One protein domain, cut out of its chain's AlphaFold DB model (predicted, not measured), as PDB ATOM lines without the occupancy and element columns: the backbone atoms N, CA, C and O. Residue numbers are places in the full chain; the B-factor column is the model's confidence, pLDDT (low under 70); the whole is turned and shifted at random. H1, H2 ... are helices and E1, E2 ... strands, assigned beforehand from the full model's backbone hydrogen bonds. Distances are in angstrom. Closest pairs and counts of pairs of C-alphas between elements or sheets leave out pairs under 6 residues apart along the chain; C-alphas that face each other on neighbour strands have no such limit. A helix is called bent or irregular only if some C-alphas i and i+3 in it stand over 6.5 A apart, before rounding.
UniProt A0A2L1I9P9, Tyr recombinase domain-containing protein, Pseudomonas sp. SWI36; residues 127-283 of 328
ATOM      1  N   ALA A 127     156.204  84.346 150.822       68.06
ATOM      2  CA  ALA A 127     156.838  83.227 151.524       68.06
ATOM      3  C   ALA A 127     156.001  82.763 152.726       68.06
ATOM      4  O   ALA A 127     155.843  81.564 152.950       68.06
ATOM      5  N   ALA A 128     155.391  83.704 153.452       66.88
ATOM      6  CA  ALA A 128     154.436  83.384 154.507       66.88
ATOM      7  C   ALA A 128     153.171  82.710 153.952       66.88
ATOM      8  O   ALA A 128     152.669  81.768 154.557       66.88
ATOM      9  N   ALA A 129     152.687  83.136 152.779       69.56
ATOM     10  CA  ALA A 129     151.568  82.486 152.101       69.56
ATOM     11  C   ALA A 129     151.940  81.082 151.586       69.56
ATOM     12  O   ALA A 129     151.151  80.163 151.758       69.56
ATOM     13  N   ARG A 130     153.147  80.885 151.042       74.94
ATOM     14  CA  ARG A 130     153.688  79.577 150.633       74.94
ATOM     15  C   ARG A 130     153.805  78.628 151.820       74.94
ATOM     16  O   ARG A 130     153.303  77.514 151.771       74.94
ATOM     17  N   SER A 131     154.413  79.091 152.912       75.31
ATOM     18  CA  SER A 131     154.535  78.323 154.157       75.31
ATOM     19  C   SER A 131     153.165  77.988 154.750       75.31
ATOM     20  O   SER A 131     152.949  76.863 155.207       75.31
ATOM     21  N   TRP A 132     152.218  78.931 154.685       75.25
ATOM     22  CA  TRP A 132     150.828  78.694 155.055       75.25
ATOM     23  C   TRP A 132     150.214  77.603 154.169       75.25
ATOM     24  O   TRP A 132     149.819  76.579 154.712       75.25
ATOM     25  N   LEU A 133     150.224  77.727 152.838       76.06
ATOM     26  CA  LEU A 133     149.664  76.720 151.920       76.06
ATOM     27  C   LEU A 133     150.274  75.327 152.136       76.06
ATOM     28  O   LEU A 133     149.533  74.359 152.306       76.06
ATOM     29  N   ALA A 134     151.601  75.243 152.255       77.62
ATOM     30  CA  ALA A 134     152.311  73.996 152.526       77.62
ATOM     31  C   ALA A 134     151.836  73.333 153.832       77.62
ATOM     32  O   ALA A 134     151.567  72.134 153.860       77.62
ATOM     33  N   SER A 135     151.635  74.125 154.892       71.19
ATOM     34  CA  SER A 135     151.123  73.642 156.185       71.19
ATOM     35  C   SER A 135     149.658  73.181 156.130       71.19
ATOM     36  O   SER A 135     149.181  72.525 157.053       71.19
ATOM     37  N   HIS A 136     148.917  73.538 155.075       72.06
ATOM     38  CA  HIS A 136     147.505  73.180 154.900       72.06
ATOM     39  C   HIS A 136     147.295  72.027 153.905       72.06
ATOM     40  O   HIS A 136     146.182  71.503 153.828       72.06
ATOM     41  N   ARG A 137     148.349  71.577 153.206       76.38
ATOM     42  CA  ARG A 137     148.301  70.448 152.263       76.38
ATOM     43  C   ARG A 137     147.785  69.170 152.920       76.38
ATOM     44  O   ARG A 137     146.821  68.579 152.444       76.38
ATOM     45  N   GLU A 138     148.353  68.791 154.063       68.19
ATOM     46  CA  GLU A 138     147.961  67.565 154.776       68.19
ATOM     47  C   GLU A 138     146.517  67.598 155.298       68.19
ATOM     48  O   GLU A 138     145.842  66.568 155.349       68.19
ATOM     49  N   GLY A 139     146.038  68.779 155.705       64.00
ATOM     50  CA  GLY A 139     144.657  68.971 156.151       64.00
ATOM     51  C   GLY A 139     143.665  68.889 154.993       64.00
ATOM     52  O   GLY A 139     142.592  68.304 155.139       64.00
ATOM     53  N   MET A 140     144.040  69.418 153.826       65.50
ATOM     54  CA  MET A 140     143.209  69.360 152.628       65.50
ATOM     55  C   MET A 140     143.144  67.959 152.025       65.50
ATOM     56  O   MET A 140     142.060  67.557 151.618       65.50
ATOM     57  N   GLN A 141     144.247  67.203 152.023       66.50
ATOM     58  CA  GLN A 141     144.253  65.803 151.583       66.50
ATOM     59  C   GLN A 141     143.209  64.991 152.372       66.50
ATOM     60  O   GLN A 141     142.318  64.383 151.790       66.50
ATOM     61  N   ARG A 142     143.215  65.125 153.708       62.00
ATOM     62  CA  ARG A 142     142.239  64.478 154.603       62.00
ATOM     63  C   ARG A 142     140.799  64.959 154.388       62.00
ATOM     64  O   ARG A 142     139.863  64.178 154.519       62.00
ATOM     65  N   ALA A 143     140.600  66.242 154.084       57.22
ATOM     66  CA  ALA A 143     139.274  66.797 153.815       57.22
ATOM     67  C   ALA A 143     138.729  66.396 152.433       57.22
ATOM     68  O   ALA A 143     137.519  66.238 152.285       57.22
ATOM     69  N   ALA A 144     139.603  66.225 151.437       61.75
ATOM     70  CA  ALA A 144     139.256  65.739 150.105       61.75
ATOM     71  C   ALA A 144     138.824  64.266 150.151       61.75
ATOM     72  O   ALA A 144     137.807  63.920 149.551       61.75
ATOM     73  N   ASP A 145     139.508  63.449 150.959       57.66
ATOM     74  CA  ASP A 145     139.142  62.048 151.208       57.66
ATOM     75  C   ASP A 145     137.750  61.914 151.863       57.66
ATOM     76  O   ASP A 145     137.030  60.946 151.622       57.66
ATOM     77  N   LEU A 146     137.331  62.916 152.651       51.88
ATOM     78  CA  LEU A 146     136.025  62.958 153.326       51.88
ATOM     79  C   LEU A 146     134.894  63.582 152.481       51.88
ATOM     80  O   LEU A 146     133.723  63.318 152.755       51.88
ATOM     81  N   ASN A 147     135.206  64.406 151.471       47.62
ATOM     82  CA  ASN A 147     134.238  65.224 150.718       47.62
ATOM     83  C   ASN A 147     134.182  64.901 149.213       47.62
ATOM     84  O   ASN A 147     133.961  65.798 148.394       47.62
ATOM     85  N   SER A 148     134.299  63.631 148.829       47.59
ATOM     86  CA  SER A 148     134.216  63.112 147.447       47.59
ATOM     87  C   SER A 148     132.862  63.326 146.720       47.59
ATOM     88  O   SER A 148     132.480  62.551 145.848       47.59
ATOM     89  N   ARG A 149     132.109  64.388 147.045       42.75
ATOM     90  CA  ARG A 149     130.790  64.724 146.483       42.75
ATOM     91  C   ARG A 149     130.612  66.162 145.979       42.75
ATOM     92  O   ARG A 149     129.496  66.514 145.608       42.75
ATOM     93  N   SER A 150     131.651  66.997 145.927       42.66
ATOM     94  CA  SER A 150     131.521  68.334 145.321       42.66
ATOM     95  C   SER A 150     132.044  68.342 143.883       42.66
ATOM     96  O   SER A 150     133.191  68.698 143.631       42.66
ATOM     97  N   GLU A 151     131.190  67.947 142.938       47.44
ATOM     98  CA  GLU A 151     131.447  68.056 141.500       47.44
ATOM     99  C   GLU A 151     131.392  69.524 141.043       47.44
ATOM    100  O   GLU A 151     130.340  70.163 141.006       47.44
ATOM    101  N   GLY A 152     132.554  70.063 140.683       50.44
ATOM    102  CA  GLY A 152     132.724  71.316 139.953       50.44
ATOM    103  C   GLY A 152     134.215  71.583 139.702       50.44
ATOM    104  O   GLY A 152     135.036  71.166 140.520       50.44
ATOM    105  N   PRO A 153     134.604  72.270 138.606       55.47
ATOM    106  CA  PRO A 153     135.999  72.600 138.313       55.47
ATOM    107  C   PRO A 153     136.439  73.770 139.207       55.47
ATOM    108  O   PRO A 153     136.539  74.917 138.774       55.47
ATOM    109  N   GLY A 154     136.582  73.497 140.503       72.69
ATOM    110  CA  GLY A 154     137.085  74.447 141.487       72.69
ATOM    111  C   GLY A 154     138.597  74.613 141.367       72.69
ATOM    112  O   GLY A 154     139.299  73.694 140.948       72.69
ATOM    113  N   LEU A 155     139.095  75.790 141.749       84.62
ATOM    114  CA  LEU A 155     140.530  76.022 141.901       84.62
ATOM    115  C   LEU A 155     141.092  75.028 142.934       84.62
ATOM    116  O   LEU A 155     140.560  74.946 144.043       84.62
ATOM    117  N   THR A 156     142.137  74.281 142.582       87.56
ATOM    118  CA  THR A 156     142.801  73.329 143.490       87.56
ATOM    119  C   THR A 156     143.918  73.996 144.297       87.56
ATOM    120  O   THR A 156     144.336  75.117 143.997       87.56
ATOM    121  N   LEU A 157     144.427  73.305 145.326       85.50
ATOM    122  CA  LEU A 157     145.563  73.792 146.114       85.50
ATOM    123  C   LEU A 157     146.822  73.974 145.257       85.50
ATOM    124  O   LEU A 157     147.412  75.048 145.301       85.50
ATOM    125  N   ASP A 158     147.176  72.986 144.431       85.94
ATOM    126  CA  ASP A 158     148.366  73.065 143.567       85.94
ATOM    127  C   ASP A 158     148.246  74.211 142.545       85.94
ATOM    128  O   ASP A 158     149.218  74.896 142.223       85.94
ATOM    129  N   GLN A 159     147.028  74.482 142.065       89.88
ATOM    130  CA  GLN A 159     146.763  75.624 141.188       89.88
ATOM    131  C   GLN A 159     146.903  76.957 141.934       89.88
ATOM    132  O   GLN A 159     147.426  77.919 141.374       89.88
ATOM    133  N   LEU A 160     146.463  77.032 143.194       90.38
ATOM    134  CA  LEU A 160     146.651  78.222 144.022       90.38
ATOM    135  C   LEU A 160     148.129  78.466 144.351       90.38
ATOM    136  O   LEU A 160     148.572  79.611 144.307       90.38
ATOM    137  N   GLU A 161     148.896  77.416 144.641       89.00
ATOM    138  CA  GLU A 161     150.349  77.506 144.825       89.00
ATOM    139  C   GLU A 161     151.038  77.994 143.547       89.00
ATOM    140  O   GLU A 161     151.801  78.953 143.606       89.00
ATOM    141  N   SER A 162     150.666  77.447 142.385       88.12
ATOM    142  CA  SER A 162     151.185  77.895 141.085       88.12
ATOM    143  C   SER A 162     150.919  79.389 140.839       88.12
ATOM    144  O   SER A 162     151.766  80.100 140.300       88.12
ATOM    145  N   ILE A 163     149.760  79.906 141.269       91.06
ATOM    146  CA  ILE A 163     149.442  81.344 141.218       91.06
ATOM    147  C   ILE A 163     150.326  82.140 142.184       91.06
ATOM    148  O   ILE A 163     150.824  83.206 141.821       91.06
ATOM    149  N   VAL A 164     150.510  81.651 143.412       89.69
ATOM    150  CA  VAL A 164     151.380  82.293 144.407       89.69
ATOM    151  C   VAL A 164     152.815  82.381 143.899       89.69
ATOM    152  O   VAL A 164     153.442  83.431 144.054       89.69
ATOM    153  N   ASP A 165     153.310  81.337 143.244       85.38
ATOM    154  CA  ASP A 165     154.642  81.316 142.649       85.38
ATOM    155  C   ASP A 165     154.752  82.294 141.485       85.38
ATOM    156  O   ASP A 165     155.576  83.208 141.526       85.38
ATOM    157  N   ALA A 166     153.819  82.228 140.536       87.25
ATOM    158  CA  ALA A 166     153.774  83.139 139.397       87.25
ATOM    159  C   ALA A 166     153.731  84.629 139.794       87.25
ATOM    160  O   ALA A 166     154.304  85.482 139.110       87.25
ATOM    161  N   VAL A 167     153.037  84.973 140.885       88.06
ATOM    162  CA  VAL A 167     152.974  86.353 141.393       88.06
ATOM    163  C   VAL A 167     154.240  86.731 142.155       88.06
ATOM    164  O   VAL A 167     154.727  87.856 142.001       88.06
ATOM    165  N   SER A 168     154.797  85.808 142.936       83.06
ATOM    166  CA  SER A 168     156.063  86.019 143.646       83.06
ATOM    167  C   SER A 168     157.205  86.319 142.679       83.06
ATOM    168  O   SER A 168     157.958  87.263 142.909       83.06
ATOM    169  N   ASP A 169     157.263  85.591 141.566       77.69
ATOM    170  CA  ASP A 169     158.332  85.693 140.570       77.69
ATOM    171  C   ASP A 169     158.172  86.920 139.654       77.69
ATOM    172  O   ASP A 169     159.094  87.315 138.951       77.69
ATOM    173  N   SER A 170     156.999  87.564 139.665       70.75
ATOM    174  CA  SER A 170     156.689  88.684 138.767       70.75
ATOM    175  C   SER A 170     157.295  90.036 139.158       70.75
ATOM    176  O   SER A 170     157.042  91.014 138.454       70.75
ATOM    177  N   GLU A 171     158.000  90.113 140.293       73.44
ATOM    178  CA  GLU A 171     158.564  91.331 140.920       73.44
ATOM    179  C   GLU A 171     157.564  92.490 141.160       73.44
ATOM    180  O   GLU A 171     157.913  93.532 141.720       73.44
ATOM    181  N   SER A 172     156.288  92.328 140.798       83.38
ATOM    182  CA  SER A 172     155.252  93.340 140.990       83.38
ATOM    183  C   SER A 172     154.818  93.379 142.454       83.38
ATOM    184  O   SER A 172     153.968  92.602 142.894       83.38
ATOM    185  N   LEU A 173     155.344  94.355 143.203       83.50
ATOM    186  CA  LEU A 173     154.914  94.637 144.580       83.50
ATOM    187  C   LEU A 173     153.400  94.873 144.679       83.50
ATOM    188  O   LEU A 173     152.773  94.503 145.670       83.50
ATOM    189  N   ARG A 174     152.798  95.465 143.637       88.50
ATOM    190  CA  ARG A 174     151.348  95.665 143.551       88.50
ATOM    191  C   ARG A 174     150.613  94.330 143.540       88.50
ATOM    192  O   ARG A 174     149.652  94.166 144.285       88.50
ATOM    193  N   ASP A 175     151.049  93.401 142.697       88.69
ATOM    194  CA  ASP A 175     150.369  92.122 142.501       88.69
ATOM    195  C   ASP A 175     150.539  91.228 143.731       88.69
ATOM    196  O   ASP A 175     149.575  90.616 144.182       88.69
ATOM    197  N   GLN A 176     151.728  91.237 144.337       87.19
ATOM    198  CA  GLN A 176     152.012  90.529 145.588       87.19
ATOM    199  C   GLN A 176     151.152  91.061 146.745       87.19
ATOM    200  O   GLN A 176     150.512  90.282 147.454       87.19
ATOM    201  N   ALA A 177     151.055  92.387 146.899       87.31
ATOM    202  CA  ALA A 177     150.178  93.016 147.886       87.31
ATOM    203  C   ALA A 177     148.693  92.694 147.637       87.31
ATOM    204  O   ALA A 177     147.941  92.434 148.581       87.31
ATOM    205  N   LEU A 178     148.265  92.695 146.371       90.00
ATOM    206  CA  LEU A 178     146.889  92.401 145.977       90.00
ATOM    207  C   LEU A 178     146.522  90.944 146.271       90.00
ATOM    208  O   LEU A 178     145.491  90.691 146.896       90.00
ATOM    209  N   LEU A 179     147.379  89.996 145.877       89.62
ATOM    210  CA  LEU A 179     147.180  88.574 146.143       89.62
ATOM    211  C   LEU A 179     147.169  88.298 147.649       89.62
ATOM    212  O   LEU A 179     146.265  87.617 148.129       89.62
ATOM    213  N   GLY A 180     148.088  88.900 148.410       85.62
ATOM    214  CA  GLY A 180     148.103  88.803 149.870       85.62
ATOM    215  C   GLY A 180     146.777  89.231 150.509       85.62
ATOM    216  O   GLY A 180     146.256  88.538 151.381       85.62
ATOM    217  N   CYS A 181     146.158  90.312 150.023       84.00
ATOM    218  CA  CYS A 181     144.841  90.727 150.511       84.00
ATOM    219  C   CYS A 181     143.723  89.730 150.148       84.00
ATOM    220  O   CYS A 181     142.826  89.477 150.957       84.00
ATOM    221  N   VAL A 182     143.748  89.170 148.936       87.56
ATOM    222  CA  VAL A 182     142.750  88.176 148.502       87.56
ATOM    223  C   VAL A 182     142.858  86.901 149.343       87.56
ATOM    224  O   VAL A 182     141.831  86.389 149.793       87.56
ATOM    225  N   LEU A 183     144.083  86.441 149.617       84.50
ATOM    226  CA  LEU A 183     144.365  85.297 150.489       84.50
ATOM    227  C   LEU A 183     143.920  85.545 151.935       84.50
ATOM    228  O   LEU A 183     143.446  84.634 152.599       84.50
ATOM    229  N   SER A 184     143.957  86.789 152.407       77.06
ATOM    230  CA  SER A 184     143.372  87.181 153.700       77.06
ATOM    231  C   SER A 184     141.848  87.307 153.694       77.06
ATOM    232  O   SER A 184     141.234  87.646 154.708       77.06
ATOM    233  N   GLY A 185     141.211  87.055 152.551       76.62
ATOM    234  CA  GLY A 185     139.764  86.998 152.438       76.62
ATOM    235  C   GLY A 185     139.073  88.318 152.145       76.62
ATOM    236  O   GLY A 185     137.843  88.370 152.291       76.62
ATOM    237  N   LEU A 186     139.796  89.354 151.708       79.44
ATOM    238  CA  LEU A 186     139.179  90.599 151.244       79.44
ATOM    239  C   LEU A 186     138.359  90.350 149.968       79.44
ATOM    240  O   LEU A 186     138.784  89.649 149.052       79.44
ATOM    241  N   ARG A 187     137.152  90.918 149.912       83.00
ATOM    242  CA  ARG A 187     136.277  90.918 148.726       83.00
ATOM    243  C   ARG A 187     136.762  91.947 147.711       83.00
ATOM    244  O   ARG A 187     137.335  92.960 148.089       83.00
ATOM    245  N   LEU A 188     136.406  91.764 146.438       85.06
ATOM    246  CA  LEU A 188     136.696  92.751 145.392       85.06
ATOM    247  C   LEU A 188     136.182  94.155 145.758       85.06
ATOM    248  O   LEU A 188     136.943  95.112 145.709       85.06
ATOM    249  N   ALA A 189     134.932  94.270 146.214       83.88
ATOM    250  CA  ALA A 189     134.361  95.556 146.626       83.88
ATOM    251  C   ALA A 189     135.110  96.198 147.814       83.88
ATOM    252  O   ALA A 189     135.233  97.420 147.883       83.88
ATOM    253  N   GLU A 190     135.640  95.383 148.734       82.44
ATOM    254  CA  GLU A 190     136.462  95.860 149.856       82.44
ATOM    255  C   GLU A 190     137.836  96.338 149.354       82.44
ATOM    256  O   GLU A 190     138.312  97.378 149.788       82.44
ATOM    257  N   LEU A 191     138.443  95.633 148.393       85.75
ATOM    258  CA  LEU A 191     139.717  96.021 147.774       85.75
ATOM    259  C   LEU A 191     139.603  97.311 146.959       85.75
ATOM    260  O   LEU A 191     140.503  98.144 147.001       85.75
ATOM    261  N   GLN A 192     138.500  97.477 146.228       87.31
ATOM    262  CA  GLN A 192     138.250  98.654 145.395       87.31
ATOM    263  C   GLN A 192     137.954  99.903 146.224       87.31
ATOM    264  O   GLN A 192     138.315 100.999 145.817       87.31
ATOM    265  N   SER A 193     137.298  99.758 147.376       84.88
ATOM    266  CA  SER A 193     136.959 100.900 148.233       84.88
ATOM    267  C   SER A 193     138.048 101.261 149.247       84.88
ATOM    268  O   SER A 193     138.019 102.373 149.767       84.88
ATOM    269  N   ALA A 194     139.014 100.370 149.499       85.69
ATOM    270  CA  ALA A 194     140.047 100.570 150.511       85.69
ATOM    271  C   ALA A 194     140.958 101.767 150.202       85.69
ATOM    272  O   ALA A 194     141.555 101.854 149.125       85.69
ATOM    273  N   LYS A 195     141.135 102.645 151.194       87.38
ATOM    274  CA  LYS A 195     142.122 103.737 151.176       87.38
ATOM    275  C   LYS A 195     143.274 103.493 152.137       87.38
ATOM    276  O   LYS A 195     143.114 102.813 153.146       87.38
ATOM    277  N   VAL A 196     144.429 104.101 151.872       86.50
ATOM    278  CA  VAL A 196     145.644 103.904 152.684       86.50
ATOM    279  C   VAL A 196     145.436 104.293 154.154       86.50
ATOM    280  O   VAL A 196     145.876 103.575 155.046       86.50
ATOM    281  N   ASN A 197     144.735 105.393 154.440       82.44
ATOM    282  CA  ASN A 197     144.457 105.855 155.808       82.44
ATOM    283  C   ASN A 197     143.429 105.002 156.564       82.44
ATOM    284  O   ASN A 197     143.307 105.114 157.792       82.44
ATOM    285  N   GLU A 198     142.682 104.169 155.844       74.31
ATOM    286  CA  GLU A 198     141.761 103.208 156.431       74.31
ATOM    287  C   GLU A 198     142.494 101.966 156.898       74.31
ATOM    288  O   GLU A 198     141.967 101.292 157.773       74.31
ATOM    289  N   LEU A 199     143.706 101.721 156.393       71.12
ATOM    290  CA  LEU A 199     144.561 100.624 156.805       71.12
ATOM    291  C   LEU A 199     145.412 101.057 157.990       71.12
ATOM    292  O   LEU A 199     146.225 101.980 157.922       71.12
ATOM    293  N   ARG A 200     145.284 100.326 159.089       67.31
ATOM    294  CA  ARG A 200     146.375 100.239 160.059       67.31
ATOM    295  C   ARG A 200     147.000  98.878 159.910       67.31
ATOM    296  O   ARG A 200     146.274  97.895 159.969       67.31
ATOM    297  N   VAL A 201     148.311  98.858 159.714       62.94
ATOM    298  CA  VAL A 201     149.099  97.634 159.703       62.94
ATOM    299  C   VAL A 201     149.867  97.592 161.014       62.94
ATOM    300  O   VAL A 201     150.814  98.355 161.199       62.94
ATOM    301  N   ASP A 202     149.420  96.743 161.932       57.84
ATOM    302  CA  ASP A 202     150.084  96.503 163.215       57.84
ATOM    303  C   ASP A 202     150.252  94.993 163.390       57.84
ATOM    304  O   ASP A 202     149.274  94.253 163.300       57.84
ATOM    305  N   ASN A 203     151.494  94.531 163.559       52.53
ATOM    306  CA  ASN A 203     151.853  93.116 163.737       52.53
ATOM    307  C   ASN A 203     151.129  92.135 162.787       52.53
ATOM    308  O   ASN A 203     150.605  91.119 163.233       52.53
ATOM    309  N   GLY A 204     151.067  92.429 161.483       53.28
ATOM    310  CA  GLY A 204     150.427  91.526 160.514       53.28
ATOM    311  C   GLY A 204     148.915  91.706 160.352       53.28
ATOM    312  O   GLY A 204     148.318  91.037 159.520       53.28
ATOM    313  N   VAL A 205     148.276  92.621 161.086       50.66
ATOM    314  CA  VAL A 205     146.824  92.834 161.036       50.66
ATOM    315  C   VAL A 205     146.488  94.144 160.331       50.66
ATOM    316  O   VAL A 205     146.924  95.214 160.748       50.66
ATOM    317  N   LEU A 206     145.675  94.044 159.280       61.06
ATOM    318  CA  LEU A 206     145.023  95.129 158.564       61.06
ATOM    319  C   LEU A 206     143.677  95.437 159.221       61.06
ATOM    320  O   LEU A 206     142.739  94.643 159.174       61.06
ATOM    321  N   PHE A 207     143.567  96.599 159.852       56.34
ATOM    322  CA  PHE A 207     142.295  97.074 160.397       56.34
ATOM    323  C   PHE A 207     141.559  97.879 159.335       56.34
ATOM    324  O   PHE A 207     142.105  98.885 158.909       56.34
ATOM    325  N   ASN A 208     140.337  97.489 158.953       60.94
ATOM    326  CA  ASN A 208     139.439  98.326 158.146       60.94
ATOM    327  C   ASN A 208     138.564  99.206 159.070       60.94
ATOM    328  O   ASN A 208     138.003  98.721 160.058       60.94
ATOM    329  N   ARG A 209     138.473 100.513 158.784       53.75
ATOM    330  CA  ARG A 209     137.899 101.538 159.674       53.75
ATOM    331  C   ARG A 209     136.401 101.855 159.502       53.75
ATOM    332  O   ARG A 209     135.919 102.673 160.284       53.75
ATOM    333  N   ARG A 210     135.628 101.235 158.594       54.12
ATOM    334  CA  ARG A 210     134.182 101.555 158.427       54.12
ATOM    335  C   ARG A 210     133.280 100.348 158.114       54.12
ATOM    336  O   ARG A 210     133.748  99.372 157.544       54.12
ATOM    337  N   PRO A 211     131.959 100.426 158.387       46.97
ATOM    338  CA  PRO A 211     131.326 100.705 159.683       46.97
ATOM    339  C   PRO A 211     131.399  99.495 160.644       46.97
ATOM    340  O   PRO A 211     130.998  99.583 161.802       46.97
ATOM    341  N   HIS A 212     131.963  98.370 160.199       52.69
ATOM    342  CA  HIS A 212     132.244  97.207 161.030       52.69
ATOM    343  C   HIS A 212     133.752  96.999 161.059       52.69
ATOM    344  O   HIS A 212     134.332  96.534 160.081       52.69
ATOM    345  N   ARG A 213     134.394  97.375 162.174       58.09
ATOM    346  CA  ARG A 213     135.832  97.164 162.380       58.09
ATOM    347  C   ARG A 213     136.144  95.685 162.175       58.09
ATOM    348  O   ARG A 213     135.808  94.859 163.022       58.09
ATOM    349  N   ARG A 214     136.772  95.362 161.050       61.41
ATOM    350  CA  ARG A 214     137.256  94.018 160.761       61.41
ATOM    351  C   ARG A 214     138.773  94.073 160.780       61.41
ATOM    352  O   ARG A 214     139.381  94.834 160.030       61.41
ATOM    353  N   ALA A 215     139.345  93.318 161.707       60.41
ATOM    354  CA  ALA A 215     140.756  92.991 161.710       60.41
ATOM    355  C   ALA A 215     140.944  91.847 160.714       60.41
ATOM    356  O   ALA A 215     140.261  90.832 160.817       60.41
ATOM    357  N   LEU A 216     141.804  92.042 159.725       64.62
ATOM    358  CA  LEU A 216     142.170  91.036 158.740       64.62
ATOM    359  C   LEU A 216     143.649  90.760 158.920       64.62
ATOM    360  O   LEU A 216     144.469  91.657 158.783       64.62
ATOM    361  N   HIS A 217     143.997  89.534 159.262       61.53
ATOM    362  CA  HIS A 217     145.393  89.143 159.346       61.53
ATOM    363  C   HIS A 217     145.893  88.907 157.930       61.53
ATOM    364  O   HIS A 217     145.369  88.084 157.177       61.53
ATOM    365  N   LEU A 218     146.897  89.680 157.571       65.25
ATOM    366  CA  LEU A 218     147.665  89.496 156.366       65.25
ATOM    367  C   LEU A 218     148.666  88.379 156.617       65.25
ATOM    368  O   LEU A 218     149.292  88.335 157.675       65.25
ATOM    369  N   ALA A 219     148.798  87.465 155.657       57.38
ATOM    370  CA  ALA A 219     149.879  86.482 155.699       57.38
ATOM    371  C   ALA A 219     151.239  87.199 155.694       57.38
ATOM    372  O   ALA A 219     152.136  86.829 156.444       57.38
ATOM    373  N   ASP A 220     151.347  88.286 154.922       65.25
ATOM    374  CA  ASP A 220     152.490  89.188 154.937       65.25
ATOM    375  C   ASP A 220     152.040  90.657 154.851       65.25
ATOM    376  O   ASP A 220     151.599  91.162 153.818       65.25
ATOM    377  N   ALA A 221     152.158  91.364 155.972       70.00
ATOM    378  CA  ALA A 221     151.907  92.798 156.056       70.00
ATOM    379  C   ALA A 221     152.980  93.649 155.358       70.00
ATOM    380  O   ALA A 221     152.723  94.810 155.023       70.00
ATOM    381  N   THR A 222     154.179  93.100 155.152       72.88
ATOM    382  CA  THR A 222     155.311  93.840 154.593       72.88
ATOM    383  C   THR A 222     155.117  94.130 153.109       72.88
ATOM    384  O   THR A 222     155.410  95.245 152.685       72.88
ATOM    385  N   ALA A 223     154.509  93.206 152.356       76.12
ATOM    386  CA  ALA A 223     154.179  93.370 150.938       76.12
ATOM    387  C   ALA A 223     153.400  94.669 150.672       76.12
ATOM    388  O   ALA A 223     153.772  95.498 149.842       76.12
ATOM    389  N   ILE A 224     152.336  94.890 151.450       81.56
ATOM    390  CA  ILE A 224     151.463  96.064 151.328       81.56
ATOM    391  C   ILE A 224     152.183  97.333 151.779       81.56
ATOM    392  O   ILE A 224     152.080  98.362 151.116       81.56
ATOM    393  N   GLN A 225     152.940  97.276 152.877       82.88
ATOM    394  CA  GLN A 225     153.710  98.430 153.350       82.88
ATOM    395  C   GLN A 225     154.759  98.878 152.324       82.88
ATOM    396  O   GLN A 225     154.918 100.076 152.081       82.88
ATOM    397  N   GLN A 226     155.463  97.928 151.711       82.31
ATOM    398  CA  GLN A 226     156.466  98.217 150.694       82.31
ATOM    399  C   GLN A 226     155.840  98.720 149.406       82.31
ATOM    400  O   GLN A 226     156.319  99.707 148.858       82.31
ATOM    401  N   TYR A 227     154.733  98.119 148.975       87.44
ATOM    402  CA  TYR A 227     153.965  98.603 147.838       87.44
ATOM    403  C   TYR A 227     153.490 100.052 148.028       87.44
ATOM    404  O   TYR A 227     153.704 100.881 147.142       87.44
ATOM    405  N   ILE A 228     152.912 100.384 149.193       87.19
ATOM    406  CA  ILE A 228     152.475 101.750 149.533       87.19
ATOM    407  C   ILE A 228     153.658 102.719 149.455       87.19
ATOM    408  O   ILE A 228     153.547 103.789 148.854       87.19
ATOM    409  N   LYS A 229     154.803 102.332 150.033       87.56
ATOM    410  CA  LYS A 229     156.022 103.148 150.041       87.56
ATOM    411  C   LYS A 229     156.591 103.348 148.635       87.56
ATOM    412  O   LYS A 229     156.901 104.477 148.274       87.56
ATOM    413  N   PHE A 230     156.725 102.275 147.859       84.88
ATOM    414  CA  PHE A 230     157.284 102.292 146.507       84.88
ATOM    415  C   PHE A 230     156.408 103.098 145.543       84.88
ATOM    416  O   PHE A 230     156.916 103.875 144.743       84.88
ATOM    417  N   SER A 231     155.088 102.973 145.675       83.00
ATOM    418  CA  SER A 231     154.115 103.667 144.822       83.00
ATOM    419  C   SER A 231     153.836 105.110 145.262       83.00
ATOM    420  O   SER A 231     153.047 105.804 144.624       83.00
ATOM    421  N   GLY A 232     154.444 105.569 146.363       86.44
ATOM    422  CA  GLY A 232     154.268 106.927 146.880       86.44
ATOM    423  C   GLY A 232     152.825 107.266 147.270       86.44
ATOM    424  O   GLY A 232     152.433 108.433 147.185       86.44
ATOM    425  N   LEU A 233     152.024 106.267 147.663       87.50
ATOM    426  CA  LEU A 233     150.610 106.465 147.988       87.50
ATOM    427  C   LEU A 233     150.454 107.240 149.300       87.50
ATOM    428  O   LEU A 233     151.131 106.971 150.297       87.50
ATOM    429  N   LYS A 234     149.527 108.197 149.309       88.94
ATOM    430  CA  LYS A 234     149.184 109.022 150.473       88.94
ATOM    431  C   LYS A 234     147.917 108.509 151.145       88.94
ATOM    432  O   LYS A 234     147.170 107.717 150.587       88.94
ATOM    433  N   GLY A 235     147.645 109.001 152.354       84.69
ATOM    434  CA  GLY A 235     146.541 108.518 153.188       84.69
ATOM    435  C   GLY A 235     145.174 108.476 152.492       84.69
ATOM    436  O   GLY A 235     144.466 107.488 152.623       84.69
ATOM    437  N   ASP A 236     144.805 109.508 151.734       87.50
ATOM    438  CA  ASP A 236     143.502 109.557 151.051       87.50
ATOM    439  C   ASP A 236     143.491 108.916 149.654       87.50
ATOM    440  O   ASP A 236     142.469 108.986 148.961       87.50
ATOM    441  N   ASP A 237     144.608 108.336 149.220       89.50
ATOM    442  CA  ASP A 237     144.679 107.599 147.964       89.50
ATOM    443  C   ASP A 237     144.058 106.210 148.137       89.50
ATOM    444  O   ASP A 237     144.049 105.630 149.233       89.50
ATOM    445  N   TYR A 238     143.530 105.669 147.041       90.81
ATOM    446  CA  TYR A 238     143.084 104.281 147.024       90.81
ATOM    447  C   TYR A 238     144.282 103.349 147.185       90.81
ATOM    448  O   TYR A 238     145.349 103.608 146.630       90.81
ATOM    449  N   LEU A 239     144.092 102.258 147.930       88.94
ATOM    450  CA  LEU A 239     145.134 101.258 148.151       88.94
ATOM    451  C   LEU A 239     145.599 100.680 146.819       88.94
ATOM    452  O   LEU A 239     146.791 100.636 146.565       88.94
ATOM    453  N   PHE A 240     144.662 100.293 145.956       91.94
ATOM    454  CA  PHE A 240     144.957  99.845 144.600       91.94
ATOM    455  C   PHE A 240     144.292 100.800 143.608       91.94
ATOM    456  O   PHE A 240     143.131 100.593 143.242       91.94
ATOM    457  N   PRO A 241     144.979 101.878 143.203       91.56
ATOM    458  CA  PRO A 241     144.403 102.868 142.313       91.56
ATOM    459  C   PRO A 241     144.446 102.432 140.846       91.56
ATOM    460  O   PRO A 241     145.171 101.512 140.448       91.56
ATOM    461  N   ASN A 242     143.681 103.137 140.017       87.75
ATOM    462  CA  ASN A 242     143.819 103.049 138.569       87.75
ATOM    463  C   ASN A 242     145.184 103.637 138.135       87.75
ATOM    464  O   ASN A 242     145.612 104.644 138.714       87.75
ATOM    465  N   PRO A 243     145.883 103.067 137.131       80.50
ATOM    466  CA  PRO A 243     147.138 103.637 136.646       80.50
ATOM    467  C   PRO A 243     146.966 105.107 136.247       80.50
ATOM    468  O   PRO A 243     146.018 105.463 135.553       80.50
ATOM    469  N   GLY A 244     147.869 105.966 136.722       78.25
ATOM    470  CA  GLY A 244     147.852 107.402 136.430       78.25
ATOM    471  C   GLY A 244     146.879 108.243 137.266       78.25
ATOM    472  O   GLY A 244     146.936 109.465 137.178       78.25
ATOM    473  N   ASN A 245     146.019 107.645 138.105       88.38
ATOM    474  CA  ASN A 245     145.146 108.410 138.999       88.38
ATOM    475  C   ASN A 245     144.944 107.731 140.362       88.38
ATOM    476  O   ASN A 245     144.066 106.885 140.532       88.38
ATOM    477  N   HIS A 246     145.687 108.198 141.368       88.38
ATOM    478  CA  HIS A 246     145.626 107.681 142.741       88.38
ATOM    479  C   HIS A 246     144.294 107.969 143.460       88.38
ATOM    480  O   HIS A 246     143.965 107.334 144.463       88.38
ATOM    481  N   ARG A 247     143.497 108.907 142.927       90.06
ATOM    482  CA  ARG A 247     142.173 109.289 143.442       90.06
ATOM    483  C   ARG A 247     141.032 108.482 142.840       90.06
ATOM    484  O   ARG A 247     139.888 108.712 143.219       90.06
ATOM    485  N   SER A 248     141.322 107.563 141.924       91.12
ATOM    486  CA  SER A 248     140.327 106.653 141.360       91.12
ATOM    487  C   SER A 248     140.670 105.215 141.729       91.12
ATOM    488  O   SER A 248     141.830 104.818 141.580       91.12
ATOM    489  N   PRO A 249     139.695 104.415 142.187       91.69
ATOM    490  CA  PRO A 249     139.945 103.021 142.507       91.69
ATOM    491  C   PRO A 249     140.239 102.224 141.236       91.69
ATOM    492  O   PRO A 249     139.790 102.568 140.141       91.69
ATOM    493  N   MET A 250     140.973 101.124 141.379       92.56
ATOM    494  CA  MET A 250     141.117 100.141 140.314       92.56
ATOM    495  C   MET A 250     139.742  99.602 139.890       92.56
ATOM    496  O   MET A 250     138.910  99.228 140.717       92.56
ATOM    497  N   THR A 251     139.511  99.526 138.582       90.81
ATOM    498  CA  THR A 251     138.253  99.018 138.023       90.81
ATOM    499  C   THR A 251     138.162  97.495 138.130       90.81
ATOM    500  O   THR A 251     139.183  96.809 138.186       90.81
ATOM    501  N   SER A 252     136.943  96.942 138.115       90.81
ATOM    502  CA  SER A 252     136.745  95.481 138.113       90.81
ATOM    503  C   SER A 252     137.407  94.834 136.901       90.81
ATOM    504  O   SER A 252     138.079  93.823 137.036       90.81
ATOM    505  N   TRP A 253     137.325  95.487 135.740       90.44
ATOM    506  CA  TRP A 253     138.010  95.040 134.531       90.44
ATOM    507  C   TRP A 253     139.535  94.990 134.699       90.44
ATOM    508  O   TRP A 253     140.163  94.001 134.329       90.44
ATOM    509  N   SER A 254     140.145  96.030 135.288       89.56
ATOM    510  CA  SER A 254     141.589  96.028 135.556       89.56
ATOM    511  C   SER A 254     141.966  94.921 136.533       89.56
ATOM    512  O   SER A 254     143.017  94.310 136.370       89.56
ATOM    513  N   PHE A 255     141.121  94.664 137.531       90.69
ATOM    514  CA  PHE A 255     141.329  93.594 138.493       90.69
ATOM    515  C   PHE A 255     141.247  92.209 137.819       90.69
ATOM    516  O   PHE A 255     142.145  91.385 137.985       90.69
ATOM    517  N   ASP A 256     140.215  91.957 137.012       89.69
ATOM    518  CA  ASP A 256     140.033  90.686 136.297       89.69
ATOM    519  C   ASP A 256     141.157  90.440 135.284       89.69
ATOM    520  O   ASP A 256     141.618  89.309 135.108       89.69
ATOM    521  N   LYS A 257     141.666  91.507 134.658       90.56
ATOM    522  CA  LYS A 257     142.851  91.448 133.798       90.56
ATOM    523  C   LYS A 257     144.103  91.055 134.585       90.56
ATOM    524  O   LYS A 257     144.892  90.251 134.092       90.56
ATOM    525  N   THR A 258     144.274  91.576 135.802       92.06
ATOM    526  CA  THR A 258     145.362  91.170 136.705       92.06
ATOM    527  C   THR A 258     145.251  89.686 137.066       92.06
ATOM    528  O   THR A 258     146.221  88.957 136.876       92.06
ATOM    529  N   LEU A 259     144.069  89.195 137.462       91.19
ATOM    530  CA  LEU A 259     143.867  87.761 137.724       91.19
ATOM    531  C   LEU A 259     144.148  86.888 136.502       91.19
ATOM    532  O   LEU A 259     144.798  85.852 136.616       91.19
ATOM    533  N   SER A 260     143.681  87.317 135.329       91.50
ATOM    534  CA  SER A 260     143.926  86.610 134.071       91.50
ATOM    535  C   SER A 260     145.422  86.528 133.773       91.50
ATOM    536  O   SER A 260     145.910  85.489 133.343       91.50
ATOM    537  N   SER A 261     146.172  87.602 134.048       90.44
ATOM    538  CA  SER A 261     147.628  87.598 133.906       90.44
ATOM    539  C   SER A 261     148.294  86.607 134.860       90.44
ATOM    540  O   SER A 261     149.205  85.901 134.434       90.44
ATOM    541  N   TRP A 262     147.840  86.514 136.112       93.56
ATOM    542  CA  TRP A 262     148.362  85.534 137.069       93.56
ATOM    543  C   TRP A 262     148.070  84.103 136.630       93.56
ATOM    544  O   TRP A 262     148.966  83.267 136.663       93.56
ATOM    545  N   ALA A 263     146.850  83.840 136.156       90.00
ATOM    546  CA  ALA A 263     146.456  82.539 135.627       90.00
ATOM    547  C   ALA A 263     147.361  82.107 134.469       90.00
ATOM    548  O   ALA A 263     147.912  81.014 134.502       90.00
ATOM    549  N   ILE A 264     147.577  82.992 133.489       89.25
ATOM    550  CA  ILE A 264     148.434  82.713 132.328       89.25
ATOM    551  C   ILE A 264     149.871  82.423 132.771       89.25
ATOM    552  O   ILE A 264     150.459  81.447 132.315       89.25
ATOM    553  N   LYS A 265     150.428  83.237 133.679       86.88
ATOM    554  CA  LYS A 265     151.787  83.025 134.210       86.88
ATOM    555  C   LYS A 265     151.917  81.707 134.981       86.88
ATOM    556  O   LYS A 265     152.969  81.089 134.930       86.88
ATOM    557  N   ALA A 266     150.849  81.272 135.642       88.38
ATOM    558  CA  ALA A 266     150.773  79.995 136.345       88.38
ATOM    559  C   ALA A 266     150.461  78.794 135.423       88.38
ATOM    560  O   ALA A 266     150.289  77.684 135.916       88.38
ATOM    561  N   GLY A 267     150.338  78.993 134.104       88.25
ATOM    562  CA  GLY A 267     149.982  77.924 133.161       88.25
ATOM    563  C   GLY A 267     148.519  77.466 133.246       88.25
ATOM    564  O   GLY A 267     148.197  76.345 132.861       88.25
ATOM    565  N   LEU A 268     147.623  78.314 133.757       91.38
ATOM    566  CA  LEU A 268     146.209  78.016 133.990       91.38
ATOM    567  C   LEU A 268     145.292  78.752 133.004       91.38
ATOM    568  O   LEU A 268     145.606  79.827 132.490       91.38
ATOM    569  N   ALA A 269     144.091  78.207 132.800       88.81
ATOM    570  CA  ALA A 269     143.045  78.885 132.041       88.81
ATOM    571  C   ALA A 269     142.557  80.152 132.786       88.81
ATOM    572  O   ALA A 269     142.161  80.052 133.951       88.81
ATOM    573  N   PRO A 270     142.485  81.333 132.136       88.75
ATOM    574  CA  PRO A 270     142.036  82.574 132.782       88.75
ATOM    575  C   PRO A 270     140.639  82.501 133.410       88.75
ATOM    576  O   PRO A 270     140.367  83.157 134.409       88.75
ATOM    577  N   SER A 271     139.747  81.681 132.849       85.88
ATOM    578  CA  SER A 271     138.378  81.495 133.344       85.88
ATOM    579  C   SER A 271     138.302  80.813 134.717       85.88
ATOM    580  O   SER A 271     137.291  80.968 135.410       85.88
ATOM    581  N   LEU A 272     139.357  80.091 135.111       84.12
ATOM    582  CA  LEU A 272     139.446  79.329 136.355       84.12
ATOM    583  C   LEU A 272     139.768  80.219 137.565       84.12
ATOM    584  O   LEU A 272     139.317  79.960 138.682       84.12
ATOM    585  N   VAL A 273     140.525  81.297 137.346       87.31
ATOM    586  CA  VAL A 273     141.040  82.145 138.422       87.31
ATOM    587  C   VAL A 273     140.115  83.337 138.634       87.31
ATOM    588  O   VAL A 273     140.163  84.336 137.921       87.31
ATOM    589  N   LYS A 274     139.267  83.240 139.660       89.00
ATOM    590  CA  LYS A 274     138.405  84.335 140.131       89.00
ATOM    591  C   LYS A 274     138.642  84.589 141.614       89.00
ATOM    592  O   LYS A 274     138.885  83.652 142.370       89.00
ATOM    593  N   VAL A 275     138.459  85.835 142.062       87.50
ATOM    594  CA  VAL A 275     138.547  86.208 143.494       87.50
ATOM    595  C   VAL A 275     137.682  85.307 144.359       87.50
ATOM    596  O   VAL A 275     138.084  84.890 145.439       87.50
ATOM    597  N   THR A 276     136.469  85.021 143.892       85.25
ATOM    598  CA  THR A 276     135.514  84.177 144.605       85.25
ATOM    599  C   THR A 276     136.024  82.750 144.759       85.25
ATOM    600  O   THR A 276     135.876  82.199 145.843       85.25
ATOM    601  N   GLN A 277     136.676  82.192 143.736       86.56
ATOM    602  CA  GLN A 277     137.255  80.847 143.774       86.56
ATOM    603  C   GLN A 277     138.446  80.777 144.732       86.56
ATOM    604  O   GLN A 277     138.467  79.912 145.603       86.56
ATOM    605  N   ILE A 278     139.371  81.743 144.658       87.81
ATOM    606  CA  ILE A 278     140.510  81.822 145.587       87.81
ATOM    607  C   ILE A 278     140.008  81.922 147.032       87.81
ATOM    608  O   ILE A 278     140.438  81.169 147.901       87.81
ATOM    609  N   ARG A 279     139.048  82.817 147.299       85.81
ATOM    610  CA  ARG A 279     138.490  82.997 148.649       85.81
ATOM    611  C   ARG A 279     137.745  81.761 149.142       85.81
ATOM    612  O   ARG A 279     137.825  81.456 150.326       85.81
ATOM    613  N   HIS A 280     137.012  81.074 148.267       82.81
ATOM    614  CA  HIS A 280     136.304  79.850 148.632       82.81
ATOM    615  C   HIS A 280     137.288  78.737 148.996       82.81
ATOM    616  O   HIS A 280     137.146  78.130 150.051       82.81
ATOM    617  N   LEU A 281     138.333  78.545 148.187       83.69
ATOM    618  CA  LEU A 281     139.395  77.585 148.468       83.69
ATOM    619  C   LEU A 281     140.086  77.885 149.806       83.69
ATOM    620  O   LEU A 281     140.193  77.000 150.649       83.69
ATOM    621  N   VAL A 282     140.478  79.141 150.045       82.44
ATOM    622  CA  VAL A 282     141.074  79.563 151.324       82.44
ATOM    623  C   VAL A 282     140.133  79.301 152.504       82.44
ATOM    624  O   VAL A 282     140.575  78.812 153.540       82.44
ATOM    625  N   ALA A 283     138.837  79.586 152.366       79.38
ATOM    626  CA  ALA A 283     137.863  79.300 153.417       79.38
ATOM    627  C   ALA A 283     137.766  77.796 153.717       79.38
ATOM    628  O   ALA A 283     137.737  77.409 154.884       79.38
TER     629      ALA A 283
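AT A GLANCE: This is residues 127 to 283 of the 328 residues of the protein "Tyr recombinase domain-containing protein" of Pseudomonas sp. SWI36 (UniProt A0A2L1I9P9). Look first for a small three-stranded sheet, E1, E2 and E3, at one side of a helical body that has H3 in its middle, touched by H2, H5 and H7. H6 meets H2 near one end of each, making a corner, and the bent helix H1 leads out to residues 142 to 152, which stick out at one end, of which 142 to 146 belong to H1. The 157 printed residues hold seven named helices and four named strands, in the order H1 H2 H3 H4 E1 E2 E3 H5 E4 H6 H7; the class is mostly helix. The whole is compact, with a radius of gyration of the C-alphas of 15.8 A, yet elongated, spanning 48 by 30 by 27 A.

HOW THE PARTS SIT: Begin at E1, residues 200 to 202, E2, 205 to 208, and E3, 214 to 217: a meander, each strand the antiparallel neighbour of the one before, joined as hairpins. Between E1 and E2 find N 205 and O 202 at 2.9 A; between E2 and E3, N 206 and O 216 at 2.7 A. H5, residues 221 to 230, only grazes the sheet, with residues 221 to 225. H5 touches H3, residues 173 to 183, at Ile 224 and Ala 177, the closest C-alphas, 4.8 A apart, with a shallow tilt of 31 degrees, opposite ways. H2, residues 157 to 168, forms a helical hairpin with H3; their closest C-alphas, of Val 167 and Gln 176, are 6.0 A apart. H7, residues 275 to 283, touches H3 at a steep tilt of 55 degrees, closest at Arg 279 and Leu 183, C-alphas 6.6 A apart. H6, residues 252 to 265, touches H2 with residues 262 to 265 alone, about perpendicular at 79 degrees; the closest C-alphas, of Lys 265 and Ala 166, are 5.6 A apart. H4, residues 188 to 193, touches no helix; E4, residues 245 to 249, pairs with no named strand. Their closest C-alphas, of Gln 192 and Pro 249, are 5.5 A apart. H1, residues 127 to 146, was assigned as one helix by its hydrogen bonds but is bent: C-alphas 135 and 138 are 7.0 A apart. Its arm H1a, 127 to 135, touches H2, closest at the C-alphas of Arg 130 and Glu 161, 7.0 A; arm H1b, 138 to 146, touches no helix. In H1a, H1b and H2 to H7, every O i to N i+4 pair is within hydrogen-bond range.

IN THESE COORDINATES: Find C-alpha 127 at (156.838, 83.227, 151.524), where H1a begins. H6 runs 19.9 A, H2 16.3 A and H3 15.3 A. H7 ends at C-alpha 283, (137.863, 79.300, 153.417).

THE WHOLE: The C-alphas of Leu 146 and Gly 244 are farthest apart, 49.0 A. The printed part has no cut; the link H5 to E4 is long. Mean pLDDT of the printed part is 78.2; residues 127 to 129, 138 to 153 and 200 to 220 are under 70.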